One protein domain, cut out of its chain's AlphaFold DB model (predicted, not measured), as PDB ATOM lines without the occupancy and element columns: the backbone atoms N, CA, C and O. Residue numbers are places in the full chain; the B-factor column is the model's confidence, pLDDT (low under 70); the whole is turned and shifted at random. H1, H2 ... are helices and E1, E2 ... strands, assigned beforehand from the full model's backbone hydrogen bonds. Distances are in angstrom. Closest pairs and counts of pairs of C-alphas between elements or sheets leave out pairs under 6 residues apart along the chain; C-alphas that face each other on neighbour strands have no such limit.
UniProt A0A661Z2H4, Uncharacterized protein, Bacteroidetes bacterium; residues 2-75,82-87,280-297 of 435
ATOM      1  N   MET A   2     -24.347  19.283  10.934       28.47
ATOM      2  CA  MET A   2     -24.579  19.303  12.380       28.47
ATOM      3  C   MET A   2     -25.980  18.735  12.612       28.47
ATOM      4  O   MET A   2     -26.936  19.206  12.000       28.47
ATOM      5  N   LYS A   3     -26.099  17.678  13.422       32.56
ATOM      6  CA  LYS A   3     -27.398  17.234  13.940       32.56
ATOM      7  C   LYS A   3     -27.977  18.415  14.722       32.56
ATOM      8  O   LYS A   3     -27.352  18.825  15.697       32.56
ATOM      9  N   ASN A   4     -29.119  18.957  14.297       43.06
ATOM     10  CA  ASN A   4     -29.890  19.883  15.128       43.06
ATOM     11  C   ASN A   4     -30.164  19.171  16.457       43.06
ATOM     12  O   ASN A   4     -30.868  18.159  16.480       43.06
ATOM     13  N   LYS A   5     -29.553  19.641  17.548       56.25
ATOM     14  CA  LYS A   5     -29.933  19.218  18.892       56.25
ATOM     15  C   LYS A   5     -31.263  19.900  19.196       56.25
ATOM     16  O   LYS A   5     -31.338  21.123  19.272       56.25
ATOM     17  N   ASN A   6     -32.316  19.100  19.284       71.25
ATOM     18  CA  ASN A   6     -33.598  19.542  19.805       71.25
ATOM     19  C   ASN A   6     -33.588  19.270  21.308       71.25
ATOM     20  O   ASN A   6     -33.333  18.135  21.711       71.25
ATOM     21  N   THR A   7     -33.867  20.287  22.113       80.00
ATOM     22  CA  THR A   7     -33.982  20.142  23.567       80.00
ATOM     23  C   THR A   7     -35.446  20.211  23.954       80.00
ATOM     24  O   THR A   7     -36.146  21.141  23.548       80.00
ATOM     25  N   THR A   8     -35.906  19.236  24.731       85.44
ATOM     26  CA  THR A   8     -37.290  19.138  25.192       85.44
ATOM     27  C   THR A   8     -37.327  19.259  26.706       85.44
ATOM     28  O   THR A   8     -36.550  18.599  27.386       85.44
ATOM     29  N   TYR A   9     -38.243  20.077  27.215       86.62
ATOM     30  CA  TYR A   9     -38.506  20.245  28.639       86.62
ATOM     31  C   TYR A   9     -39.971  19.940  28.944       86.62
ATOM     32  O   TYR A   9     -40.865  20.363  28.201       86.62
ATOM     33  N   TYR A  10     -40.209  19.247  30.055       88.62
ATOM     34  CA  TYR A  10     -41.535  18.936  30.577       88.62
ATOM     35  C   TYR A  10     -41.757  19.729  31.863       88.62
ATOM     36  O   TYR A  10     -41.060  19.524  32.848       88.62
ATOM     37  N   ILE A  11     -42.721  20.641  31.831       88.12
ATOM     38  CA  ILE A  11     -43.052  21.561  32.918       88.12
ATOM     39  C   ILE A  11     -44.436  21.198  33.425       88.12
ATOM     40  O   ILE A  11     -45.336  20.949  32.624       88.12
ATOM     41  N   ASN A  12     -44.639  21.168  34.734       87.12
ATOM     42  CA  ASN A  12     -45.950  20.854  35.281       87.12
ATOM     43  C   ASN A  12     -46.900  22.057  35.194       87.12
ATOM     44  O   ASN A  12     -46.496  23.221  35.201       87.12
ATOM     45  N   GLU A  13     -48.200  21.784  35.129       85.69
ATOM     46  CA  GLU A  13     -49.233  22.810  35.300       85.69
ATOM     47  C   GLU A  13     -48.995  23.617  36.593       85.69
ATOM     48  O   GLU A  13     -48.759  23.039  37.655       85.69
ATOM     49  N   ASN A  14     -49.094  24.950  36.500       83.31
ATOM     50  CA  ASN A  14     -48.825  25.922  37.574       83.31
ATOM     51  C   ASN A  14     -47.370  26.026  38.061       83.31
ATOM     52  O   ASN A  14     -47.109  26.752  39.019       83.31
ATOM     53  N   GLU A  15     -46.422  25.360  37.406       84.44
ATOM     54  CA  GLU A  15     -44.996  25.553  37.665       84.44
ATOM     55  C   GLU A  15     -44.487  26.841  36.987       84.44
ATOM     56  O   GLU A  15     -44.895  27.188  35.865       84.44
ATOM     57  N   ASP A  16     -43.612  27.578  37.676       83.31
ATOM     58  CA  ASP A  16     -42.958  28.757  37.112       83.31
ATOM     59  C   ASP A  16     -41.850  28.314  36.148       83.31
ATOM     60  O   ASP A  16     -40.893  27.632  36.513       83.31
ATOM     61  N   VAL A  17     -41.990  28.704  34.880       81.56
ATOM     62  CA  VAL A  17     -41.080  28.271  33.813       81.56
ATOM     63  C   VAL A  17     -39.680  28.864  33.994       81.56
ATOM     64  O   VAL A  17     -38.697  28.232  33.614       81.56
ATOM     65  N   ILE A  18     -39.565  30.077  34.540       80.44
ATOM     66  CA  ILE A  18     -38.270  30.728  34.762       80.44
ATOM     67  C   ILE A  18     -37.541  30.026  35.905       80.44
ATOM     68  O   ILE A  18     -36.366  29.698  35.752       80.44
ATOM     69  N   GLU A  19     -38.234  29.764  37.013       81.31
ATOM     70  CA  GLU A  19     -37.684  29.019  38.147       81.31
ATOM     71  C   GLU A  19     -37.237  27.616  37.723       81.31
ATOM     72  O   GLU A  19     -36.087  27.247  37.966       81.31
ATOM     73  N   PHE A  20     -38.082  26.889  36.982       84.50
ATOM     74  CA  PHE A  20     -37.745  25.576  36.428       84.50
ATOM     75  C   PHE A  20     -36.448  25.616  35.608       84.50
ATOM     76  O   PHE A  20     -35.569  24.769  35.760       84.50
ATOM     77  N   LEU A  21     -36.294  26.618  34.741       81.12
ATOM     78  CA  LEU A  21     -35.119  26.730  33.872       81.12
ATOM     79  C   LEU A  21     -33.849  27.116  34.630       81.12
ATOM     80  O   LEU A  21     -32.771  26.649  34.265       81.12
ATOM     81  N   LEU A  22     -33.973  27.923  35.687       78.56
ATOM     82  CA  LEU A  22     -32.863  28.237  36.587       78.56
ATOM     83  C   LEU A  22     -32.423  27.005  37.386       78.56
ATOM     84  O   LEU A  22     -31.226  26.775  37.510       78.56
ATOM     85  N   MET A  23     -33.369  26.201  37.881       79.94
ATOM     86  CA  MET A  23     -33.074  24.965  38.620       79.94
ATOM     87  C   MET A  23     -32.404  23.888  37.757       79.94
ATOM     88  O   MET A  23     -31.672  23.058  38.284       79.94
ATOM     89  N   ASN A  24     -32.632  23.910  36.442       76.31
ATOM     90  CA  ASN A  24     -32.048  22.965  35.484       76.31
ATOM     91  C   ASN A  24     -30.777  23.503  34.787       76.31
ATOM     92  O   ASN A  24     -30.397  22.999  33.730       76.31
ATOM     93  N   ASP A  25     -30.141  24.550  35.336       70.94
ATOM     94  CA  ASP A  25     -28.916  25.177  34.808       70.94
ATOM     95  C   ASP A  25     -28.996  25.583  33.317       70.94
ATOM     96  O   ASP A  25     -27.996  25.639  32.589       70.94
ATOM     97  N   VAL A  26     -30.199  25.902  32.825       70.69
ATOM     98  CA  VAL A  26     -30.399  26.252  31.417       70.69
ATOM     99  C   VAL A  26     -29.983  27.705  31.193       70.69
ATOM    100  O   VAL A  26     -30.654  28.652  31.609       70.69
ATOM    101  N   VAL A  27     -28.875  27.913  30.476       65.50
ATOM    102  CA  VAL A  27     -28.381  29.260  30.152       65.50
ATOM    103  C   VAL A  27     -29.233  29.892  29.053       65.50
ATOM    104  O   VAL A  27     -29.068  29.626  27.859       65.50
ATOM    105  N   ILE A  28     -30.131  30.787  29.456       66.38
ATOM    106  CA  ILE A  28     -31.058  31.472  28.557       66.38
ATOM    107  C   ILE A  28     -30.674  32.945  28.419       66.38
ATOM    108  O   ILE A  28     -30.423  33.649  29.396       66.38
ATOM    109  N   SER A  29     -30.620  33.446  27.182       68.62
ATOM    110  CA  SER A  29     -30.312  34.857  26.942       68.62
ATOM    111  C   SER A  29     -31.422  35.770  27.484       68.62
ATOM    112  O   SER A  29     -32.603  35.420  27.457       68.62
ATOM    113  N   LYS A  30     -31.074  36.998  27.898       67.25
ATOM    114  CA  LYS A  30     -32.056  38.005  28.359       67.25
ATOM    115  C   LYS A  30     -33.212  38.227  27.374       67.25
ATOM    116  O   LYS A  30     -34.332  38.489  27.796       67.25
ATOM    117  N   SER A  31     -32.964  38.099  26.068       63.03
ATOM    118  CA  SER A  31     -34.018  38.210  25.055       63.03
ATOM    119  C   SER A  31     -35.028  37.065  25.122       63.03
ATOM    120  O   SER A  31     -36.191  37.278  24.814       63.03
ATOM    121  N   ILE A  32     -34.617  35.857  25.505       67.50
ATOM    122  CA  ILE A  32     -35.513  34.702  25.617       67.50
ATOM    123  C   ILE A  32     -36.269  34.727  26.952       67.50
ATOM    124  O   ILE A  32     -37.450  34.404  26.952       67.50
ATOM    125  N   ILE A  33     -35.662  35.204  28.046       71.19
ATOM    126  CA  ILE A  33     -36.336  35.351  29.356       71.19
ATOM    127  C   ILE A  33     -37.629  36.175  29.229       71.19
ATOM    128  O   ILE A  33     -38.689  35.740  29.674       71.19
ATOM    129  N   ASN A  34     -37.578  37.315  28.532       65.56
ATOM    130  CA  ASN A  34     -38.771  38.138  28.301       65.56
ATOM    131  C   ASN A  34     -39.871  37.390  27.529       65.56
ATOM    132  O   ASN A  34     -41.051  37.636  27.754       65.56
ATOM    133  N   ASN A  35     -39.511  36.454  26.652       65.06
ATOM    134  CA  ASN A  35     -40.475  35.649  25.900       65.06
ATOM    135  C   ASN A  35     -41.010  34.462  26.712       65.06
ATOM    136  O   ASN A  35     -42.168  34.084  26.563       65.06
ATOM    137  N   ILE A  36     -40.198  33.908  27.610       72.75
ATOM    138  CA  ILE A  36     -40.607  32.864  28.553       72.75
ATOM    139  C   ILE A  36     -41.566  33.414  29.611       72.75
ATOM    140  O   ILE A  36     -42.447  32.687  30.066       72.75
ATOM    141  N   SER A  37     -41.479  34.706  29.942       72.81
ATOM    142  CA  SER A  37     -42.450  35.355  30.833       72.81
ATOM    143  C   SER A  37     -43.892  35.201  30.332       72.81
ATOM    144  O   SER A  37     -44.799  34.963  31.122       72.81
ATOM    145  N   PHE A  38     -44.113  35.225  29.010       71.31
ATOM    146  CA  PHE A  38     -45.429  34.965  28.428       71.31
ATOM    147  C   PHE A  38     -45.904  33.534  28.707       71.31
ATOM    148  O   PHE A  38     -47.067  33.337  29.049       71.31
ATOM    149  N   ILE A  39     -45.014  32.543  28.591       72.00
ATOM    150  CA  ILE A  39     -45.324  31.139  28.899       72.00
ATOM    151  C   ILE A  39     -45.629  30.995  30.391       72.00
ATOM    152  O   ILE A  39     -46.639  30.396  30.738       72.00
ATOM    153  N   SER A  40     -44.820  31.616  31.249       75.56
ATOM    154  CA  SER A  40     -44.994  31.609  32.711       75.56
ATOM    155  C   SER A  40     -46.330  32.240  33.113       75.56
ATOM    156  O   SER A  40     -47.070  31.705  33.929       75.56
ATOM    157  N   ASN A  41     -46.722  33.335  32.456       74.62
ATOM    158  CA  ASN A  41     -48.042  33.933  32.647       74.62
ATOM    159  C   ASN A  41     -49.173  32.990  32.212       74.62
ATOM    160  O   ASN A  41     -50.261  33.034  32.782       74.62
ATOM    161  N   LYS A  42     -48.966  32.152  31.188       72.50
ATOM    162  CA  LYS A  42     -49.957  31.148  30.780       72.50
ATOM    163  C   LYS A  42     -50.022  29.998  31.786       72.50
ATOM    164  O   LYS A  42     -51.135  29.674  32.200       72.50
ATOM    165  N   THR A  43     -48.886  29.447  32.225       76.00
ATOM    166  CA  THR A  43     -48.853  28.377  33.239       76.00
ATOM    167  C   THR A  43     -49.490  28.834  34.548       76.00
ATOM    168  O   THR A  43     -50.341  28.125  35.070       76.00
ATOM    169  N   ALA A  44     -49.197  30.056  35.007       74.69
ATOM    170  CA  ALA A  44     -49.799  30.656  36.202       74.69
ATOM    171  C   ALA A  44     -51.326  30.850  36.105       74.69
ATOM    172  O   ALA A  44     -52.011  30.953  37.119       74.69
ATOM    173  N   ASN A  45     -51.875  30.897  34.889       74.56
ATOM    174  CA  ASN A  45     -53.314  30.975  34.631       74.56
ATOM    175  C   ASN A  45     -53.926  29.595  34.308       74.56
ATOM    176  O   ASN A  45     -54.936  29.535  33.609       74.56
ATOM    177  N   ASN A  46     -53.317  28.507  34.797       79.81
ATOM    178  CA  ASN A  46     -53.716  27.107  34.593       79.81
ATOM    179  C   ASN A  46     -53.754  26.642  33.126       79.81
ATOM    180  O   ASN A  46     -54.394  25.641  32.819       79.81
ATOM    181  N   TYR A  47     -53.086  27.322  32.189       82.25
ATOM    182  CA  TYR A  47     -53.003  26.801  30.822       82.25
ATOM    183  C   TYR A  47     -51.981  25.675  30.736       82.25
ATOM    184  O   TYR A  47     -50.865  25.794  31.242       82.25
ATOM    185  N   ILE A  48     -52.333  24.646  29.973       85.62
ATOM    186  CA  ILE A  48     -51.409  23.608  29.517       85.62
ATOM    187  C   ILE A  48     -51.209  23.733  28.011       85.62
ATOM    188  O   ILE A  48     -51.977  24.418  27.321       85.62
ATOM    189  N   GLY A  49     -50.147  23.134  27.483       84.88
ATOM    190  CA  GLY A  49     -49.796  23.405  26.101       84.88
ATOM    191  C   GLY A  49     -48.434  22.928  25.639       84.88
ATOM    192  O   GLY A  49     -47.666  22.317  26.369       84.88
ATOM    193  N   PHE A  50     -48.145  23.264  24.390       84.38
ATOM    194  CA  PHE A  50     -46.867  23.038  23.742       84.38
ATOM    195  C   PHE A  50     -46.319  24.366  23.232       84.38
ATOM    196  O   PHE A  50     -47.022  25.121  22.552       84.38
ATOM    197  N   TYR A  51     -45.052  24.637  23.515       80.88
ATOM    198  CA  TYR A  51     -44.355  25.817  23.032       80.88
ATOM    199  C   TYR A  51     -43.005  25.438  22.440       80.88
ATOM    200  O   TYR A  51     -42.240  24.688  23.031       80.88
ATOM    201  N   GLN A  52     -42.685  25.990  21.279       81.38
ATOM    202  CA  GLN A  52     -41.402  25.780  20.632       81.38
ATOM    203  C   GLN A  52     -40.871  27.084  20.066       81.38
ATOM    204  O   GLN A  52     -41.626  27.847  19.468       81.38
ATOM    205  N   PHE A  53     -39.562  27.299  20.158       76.75
ATOM    206  CA  PHE A  53     -38.868  28.383  19.467       76.75
ATOM    207  C   PHE A  53     -37.449  27.978  19.070       76.75
ATOM    208  O   PHE A  53     -36.914  26.975  19.541       76.75
ATOM    209  N   LYS A  54     -36.836  28.775  18.188       74.81
ATOM    210  CA  LYS A  54     -35.432  28.609  17.797       74.81
ATOM    211  C   LYS A  54     -34.546  29.523  18.646       74.81
ATOM    212  O   LYS A  54     -34.785  30.731  18.706       74.81
ATOM    213  N   ASN A  55     -33.520  28.958  19.274       73.19
ATOM    214  CA  ASN A  55     -32.457  29.683  19.962       73.19
ATOM    215  C   ASN A  55     -31.124  29.386  19.270       73.19
ATOM    216  O   ASN A  55     -30.617  28.272  19.356       73.19
ATOM    217  N   LYS A  56     -30.549  30.385  18.591       74.38
ATOM    218  CA  LYS A  56     -29.384  30.196  17.709       74.38
ATOM    219  C   LYS A  56     -29.677  29.086  16.681       74.38
ATOM    220  O   LYS A  56     -30.557  29.283  15.843       74.38
ATOM    221  N   ASP A  57     -29.007  27.941  16.783       73.25
ATOM    222  CA  ASP A  57     -29.145  26.797  15.874       73.25
ATOM    223  C   ASP A  57     -29.914  25.612  16.491       73.25
ATOM    224  O   ASP A  57     -30.075  24.580  15.845       73.25
ATOM    225  N   GLU A  58     -30.429  25.758  17.715       75.06
ATOM    226  CA  GLU A  58     -31.163  24.706  18.427       75.06
ATOM    227  C   GLU A  58     -32.650  25.057  18.558       75.06
ATOM    228  O   GLU A  58     -33.030  26.217  18.771       75.06
ATOM    229  N   PHE A  59     -33.514  24.047  18.433       76.81
ATOM    230  CA  PHE A  59     -34.932  24.188  18.748       76.81
ATOM    231  C   PHE A  59     -35.178  23.763  20.186       76.81
ATOM    232  O   PHE A  59     -34.828  22.655  20.590       76.81
ATOM    233  N   VAL A  60     -35.827  24.645  20.937       79.38
ATOM    234  CA  VAL A  60     -36.245  24.376  22.308       79.38
ATOM    235  C   VAL A  60     -37.744  24.119  22.305       79.38
ATOM    236  O   VAL A  60     -38.504  24.954  21.811       79.38
ATOM    237  N   LYS A  61     -38.150  22.963  22.833       84.44
ATOM    238  CA  LYS A  61     -39.534  22.508  22.980       84.44
ATOM    239  C   LYS A  61     -39.898  22.464  24.465       84.44
ATOM    240  O   LYS A  61     -39.136  21.962  25.282       84.44
ATOM    241  N   PHE A  62     -41.078  22.957  24.793       85.12
ATOM    242  CA  PHE A  62     -41.666  22.956  26.123       85.12
ATOM    243  C   PHE A  62     -43.032  22.293  26.050       85.12
ATOM    244  O   PHE A  62     -43.891  22.733  25.282       85.12
ATOM    245  N   TYR A  63     -43.233  21.269  26.866       87.69
ATOM    246  CA  TYR A  63     -44.543  20.707  27.146       87.69
ATOM    247  C   TYR A  63     -44.961  21.156  28.536       87.69
ATOM    248  O   TYR A  63     -44.251  20.900  29.501       87.69
ATOM    249  N   ILE A  64     -46.107  21.819  28.635       88.62
ATOM    250  CA  ILE A  64     -46.755  22.089  29.912       88.62
ATOM    251  C   ILE A  64     -47.756  20.963  30.125       88.62
ATOM    252  O   ILE A  64     -48.768  20.880  29.425       88.62
ATOM    253  N   ILE A  65     -47.416  20.070  31.042       89.75
ATOM    254  CA  ILE A  65     -48.071  18.792  31.266       89.75
ATOM    255  C   ILE A  65     -49.249  18.970  32.236       89.75
ATOM    256  O   ILE A  65     -49.075  19.579  33.297       89.75
ATOM    257  N   PRO A  66     -50.445  18.443  31.902       89.62
ATOM    258  CA  PRO A  66     -51.574  18.430  32.824       89.62
ATOM    259  C   PRO A  66     -51.203  17.759  34.147       89.62
ATOM    260  O   PRO A  66     -50.584  16.695  34.155       89.62
ATOM    261  N   LYS A  67     -51.641  18.327  35.276       89.81
ATOM    262  CA  LYS A  67     -51.270  17.832  36.618       89.81
ATOM    263  C   LYS A  67     -51.609  16.363  36.894       89.81
ATOM    264  O   LYS A  67     -50.985  15.750  37.750       89.81
ATOM    265  N   ILE A  68     -52.567  15.785  36.171       89.00
ATOM    266  CA  ILE A  68     -52.917  14.360  36.279       89.00
ATOM    267  C   ILE A  68     -51.799  13.427  35.790       89.00
ATOM    268  O   ILE A  68     -51.802  12.252  36.141       89.00
ATOM    269  N   TYR A  69     -50.852  13.949  35.005       88.44
ATOM    270  CA  TYR A  69     -49.705  13.233  34.445       88.44
ATOM    271  C   TYR A  69     -48.375  13.686  35.064       88.44
ATOM    272  O   TYR A  69     -47.313  13.405  34.510       88.44
ATOM    273  N   LYS A  70     -48.416  14.405  36.195       84.19
ATOM    274  CA  LYS A  70     -47.218  14.902  36.885       84.19
ATOM    275  C   LYS A  70     -46.229  13.773  37.203       84.19
ATOM    276  O   LYS A  70     -45.036  13.924  36.951       84.19
ATOM    277  N   ASP A  71     -46.758  12.657  37.704       82.50
ATOM    278  CA  ASP A  71     -45.986  11.519  38.223       82.50
ATOM    279  C   ASP A  71     -45.765  10.407  37.184       82.50
ATOM    280  O   ASP A  71     -45.308   9.324  37.527       82.50
ATOM    281  N   ILE A  72     -46.114  10.653  35.917       84.19
ATOM    282  CA  ILE A  72     -45.821   9.730  34.815       84.19
ATOM    283  C   ILE A  72     -44.357   9.906  34.388       84.19
ATOM    284  O   ILE A  72     -43.842  11.027  34.391       84.19
ATOM    285  N   ASP A  73     -43.707   8.814  33.977       83.50
ATOM    286  CA  ASP A  73     -42.344   8.827  33.437       83.50
ATOM    287  C   ASP A  73     -42.190   9.825  32.277       83.50
ATOM    288  O   ASP A  73     -43.091   9.987  31.450       83.50
ATOM    289  N   GLU A  74     -41.035  10.494  32.180       77.94
ATOM    290  CA  GLU A  74     -40.800  11.525  31.154       77.94
ATOM    291  C   GLU A  74     -41.014  11.017  29.724       77.94
ATOM    292  O   GLU A  74     -41.540  11.753  28.886       77.94
ATOM    293  N   GLU A  75     -40.678   9.748  29.469       76.56
ATOM    294  CA  GLU A  75     -40.878   9.077  28.179       76.56
ATOM    295  C   GLU A  75     -42.361   9.064  27.765       76.56
ATOM    296  O   GLU A  75     -42.684   9.273  26.596       76.56
ATOM    297  N   ILE A  82     -50.353  14.296  24.212       80.62
ATOM    298  CA  ILE A  82     -50.986  14.092  22.902       80.62
ATOM    299  C   ILE A  82     -52.355  13.436  23.041       80.62
ATOM    300  O   ILE A  82     -53.295  13.898  22.404       80.62
ATOM    301  N   ASN A  83     -52.513  12.444  23.914       79.12
ATOM    302  CA  ASN A  83     -53.804  11.804  24.161       79.12
ATOM    303  C   ASN A  83     -54.830  12.798  24.715       79.12
ATOM    304  O   ASN A  83     -55.960  12.869  24.226       79.12
ATOM    305  N   PHE A  84     -54.414  13.648  25.656       81.94
ATOM    306  CA  PHE A  84     -55.255  14.725  26.174       81.94
ATOM    307  C   PHE A  84     -55.640  15.731  25.075       81.94
ATOM    308  O   PHE A  84     -56.805  16.121  24.958       81.94
ATOM    309  N   LEU A  85     -54.682  16.122  24.228       80.38
ATOM    310  CA  LEU A  85     -54.914  17.009  23.086       80.38
ATOM    311  C   LEU A  85     -55.874  16.384  22.060       80.38
ATOM    312  O   LEU A  85     -56.774  17.059  21.559       80.38
ATOM    313  N   SER A  86     -55.719  15.099  21.760       77.88
ATOM    314  CA  SER A  86     -56.593  14.358  20.852       77.88
ATOM    315  C   SER A  86     -58.017  14.291  21.396       77.88
ATOM    316  O   SER A  86     -58.955  14.616  20.666       77.88
ATOM    317  N   LYS A  87     -58.196  13.984  22.690       79.56
ATOM    318  CA  LYS A  87     -59.520  13.968  23.332       79.56
ATOM    319  C   LYS A  87     -60.177  15.351  23.323       79.56
ATOM    320  O   LYS A  87     -61.374  15.441  23.043       79.56
ATOM    321  N   LYS A 280     -57.628  40.903  22.738       46.81
ATOM    322  CA  LYS A 280     -57.841  42.332  22.477       46.81
ATOM    323  C   LYS A 280     -56.473  42.984  22.275       46.81
ATOM    324  O   LYS A 280     -55.879  43.420  23.246       46.81
ATOM    325  N   TYR A 281     -55.994  43.009  21.028       48.84
ATOM    326  CA  TYR A 281     -54.808  43.729  20.542       48.84
ATOM    327  C   TYR A 281     -53.733  43.907  21.620       48.84
ATOM    328  O   TYR A 281     -53.590  45.004  22.160       48.84
ATOM    329  N   SER A 282     -53.016  42.837  21.971       44.38
ATOM    330  CA  SER A 282     -51.965  42.962  22.978       44.38
ATOM    331  C   SER A 282     -50.909  43.959  22.486       44.38
ATOM    332  O   SER A 282     -50.406  43.881  21.364       44.38
ATOM    333  N   SER A 283     -50.607  44.952  23.317       42.16
ATOM    334  CA  SER A 283     -49.518  45.913  23.111       42.16
ATOM    335  C   SER A 283     -48.138  45.277  23.312       42.16
ATOM    336  O   SER A 283     -47.127  45.849  22.913       42.16
ATOM    337  N   GLU A 284     -48.097  44.079  23.887       48.72
ATOM    338  CA  GLU A 284     -46.884  43.336  24.200       48.72
ATOM    339  C   GLU A 284     -46.817  42.092  23.317       48.72
ATOM    340  O   GLU A 284     -47.291  41.018  23.674       48.72
ATOM    341  N   ILE A 285     -46.265  42.251  22.113       51.75
ATOM    342  CA  ILE A 285     -45.898  41.113  21.267       51.75
ATOM    343  C   ILE A 285     -44.389  41.139  21.085       51.75
ATOM    344  O   ILE A 285     -43.852  41.940  20.314       51.75
ATOM    345  N   GLN A 286     -43.711  40.216  21.755       54.47
ATOM    346  CA  GLN A 286     -42.352  39.831  21.407       54.47
ATOM    347  C   GLN A 286     -42.445  38.486  20.676       54.47
ATOM    348  O   GLN A 286     -42.910  37.492  21.221       54.47
ATOM    349  N   LYS A 287     -42.110  38.479  19.378       54.50
ATOM    350  CA  LYS A 287     -42.063  37.247  18.579       54.50
ATOM    351  C   LYS A 287     -40.637  36.712  18.610       54.50
ATOM    352  O   LYS A 287     -39.728  37.385  18.121       54.50
ATOM    353  N   LEU A 288     -40.464  35.488  19.103       54.59
ATOM    354  CA  LEU A 288     -39.258  34.709  18.836       54.59
ATOM    355  C   LEU A 288     -39.288  34.147  17.404       54.59
ATOM    356  O   LEU A 288     -40.361  33.776  16.905       54.59
ATOM    357  N   PRO A 289     -38.130  34.051  16.727       55.22
ATOM    358  CA  PRO A 289     -38.022  33.317  15.474       55.22
ATOM    359  C   PRO A 289     -38.578  31.896  15.631       55.22
ATOM    360  O   PRO A 289     -38.315  31.210  16.620       55.22
ATOM    361  N   ASN A 290     -39.364  31.456  14.649       62.16
ATOM    362  CA  ASN A 290     -39.923  30.104  14.586       62.16
ATOM    363  C   ASN A 290     -40.807  29.665  15.758       62.16
ATOM    364  O   ASN A 290     -41.049  28.473  15.918       62.16
ATOM    365  N   MET A 291     -41.407  30.614  16.476       71.62
ATOM    366  CA  MET A 291     -42.313  30.332  17.590       71.62
ATOM    367  C   MET A 291     -43.579  29.561  17.176       71.62
ATOM    368  O   MET A 291     -44.344  30.056  16.347       71.62
ATOM    369  N   THR A 292     -43.808  28.372  17.727       72.88
ATOM    370  CA  THR A 292     -45.074  27.621  17.635       72.88
ATOM    371  C   THR A 292     -45.641  27.486  19.042       72.88
ATOM    372  O   THR A 292     -44.902  27.138  19.956       72.88
ATOM    373  N   ALA A 293     -46.926  27.787  19.223       72.44
ATOM    374  CA  ALA A 293     -47.557  27.819  20.536       72.44
ATOM    375  C   ALA A 293     -48.983  27.265  20.469       72.44
ATOM    376  O   ALA A 293     -49.821  27.783  19.729       72.44
ATOM    377  N   LEU A 294     -49.257  26.246  21.276       75.81
ATOM    378  CA  LEU A 294     -50.565  25.633  21.473       75.81
ATOM    379  C   LEU A 294     -50.877  25.715  22.962       75.81
ATOM    380  O   LEU A 294     -50.116  25.184  23.756       75.81
ATOM    381  N   PHE A 295     -51.970  26.374  23.335       75.31
ATOM    382  CA  PHE A 295     -52.397  26.489  24.728       75.31
ATOM    383  C   PHE A 295     -53.894  26.248  24.838       75.31
ATOM    384  O   PHE A 295     -54.660  26.720  23.993       75.31
ATOM    385  N   PHE A 296     -54.304  25.559  25.893       76.06
ATOM    386  CA  PHE A 296     -55.701  25.279  26.195       76.06
ATOM    387  C   PHE A 296     -55.910  25.209  27.707       76.06
ATOM    388  O   PHE A 296     -54.968  25.005  28.475       76.06
ATOM    389  N   ARG A 297     -57.156  25.448  28.116       81.75
ATOM    390  CA  ARG A 297     -57.591  25.364  29.508       81.75
ATOM    391  C   ARG A 297     -58.014  23.928  29.805       81.75
ATOM    392  O   ARG A 297     -58.998  23.471  29.217       81.75
TER     393      ARG A 297
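AT A GLANCE: This is residues 2 to 75, 82 to 87 and 280 to 297 of the 435 residues of an uncharacterized protein of Bacteroidetes bacterium (UniProt A0A661Z2H4). A twisted sheet of four strands has the helix H2 along one face, with the shorter H1 packed steeply against H2 and grazing the sheet. The small helix H3 lies at the ends of the strands, away from the two other helices, and the unnamed stretch 280 to 291 leads in from far out to E4. The printed part has 98 residues, with three named helices and four named strands in the order E1, H1, H2, E2, E3, H3, E4. The sheet's order is E1, E3, E2, E4 and it is mixed; the class is mixed, helices and strands. The whole is compact, with a radius of gyration of the C-alphas of 13.6 A and spans of 40 by 33 by 27 A.

IN THESE COORDINATES: In the sheet, E1 is residues 6 to 12, 19.8 A long, and begins at C-alpha 6 at (-33.598, 19.542, 19.805). E3 is residues 58 to 65, 22.0 A, E2 is residues 48 to 55, 22.1 A, and E4 is residues 292 to 296, 13.8 A, ending at C-alpha 296 at (-55.701, 25.279, 26.195). H2, residues 30 to 43, measures 20.0 A and begins at C-alpha 30 at (-32.056, 38.005, 28.359). H1 is residues 17 to 23, 9.9 A, and H3 is residues 82 to 87, 8.5 A.

HOW THE PARTS SIT: The edge strand E1 is parallel to E3 at 21 degrees, with N 9 and O 61 2.8 A apart, within hydrogen-bond range. E3 and E2 form an antiparallel hairpin at 169 degrees, with N 62 and O 51 at 2.7 A. E2 and the other edge strand, E4, are antiparallel at 167 degrees, with N 50 and O 294 at 2.8 A. H2 is on the sheet at a height over the sheet of 10.1 A, in two layers, a helix on one face of a sheet. It lies over E3 and E2 and runs along the strands, at 5 degrees to E2 on the local plane; the closest C-alphas of H2 and E2 are those of Lys 42 and Ile 48, 7.8 A apart. H1 and H2 touch, their closest C-alphas being those of Val 17 and Ser 40, 5.3 A apart, and run opposite ways at a steep tilt of 62 degrees. H1 only grazes the sheet with its residues 17 to 21, and H3 only grazes it with its residues 82 to 85. H3 is apart from H1 and H2. In H1 and H3 every O i to N i+4 pair is within hydrogen-bond range; in H2, 6 of 10 are.

THE WHOLE: The two C-alphas farthest apart, those of Met 2 and Lys 280, are 41.7 A apart. Residues 76 to 81 are not printed, with 12.5 A between C-alphas 75 and 82, and residues 88 to 279 are not printed, with 28.4 A between C-alphas 87 and 280. Of the links that are printed whole, none is long. The mean pLDDT of the printed part is 73.9; it is under 70 at residues 2 to 5, 27 to 32, 34 to 35 and 280 to 290.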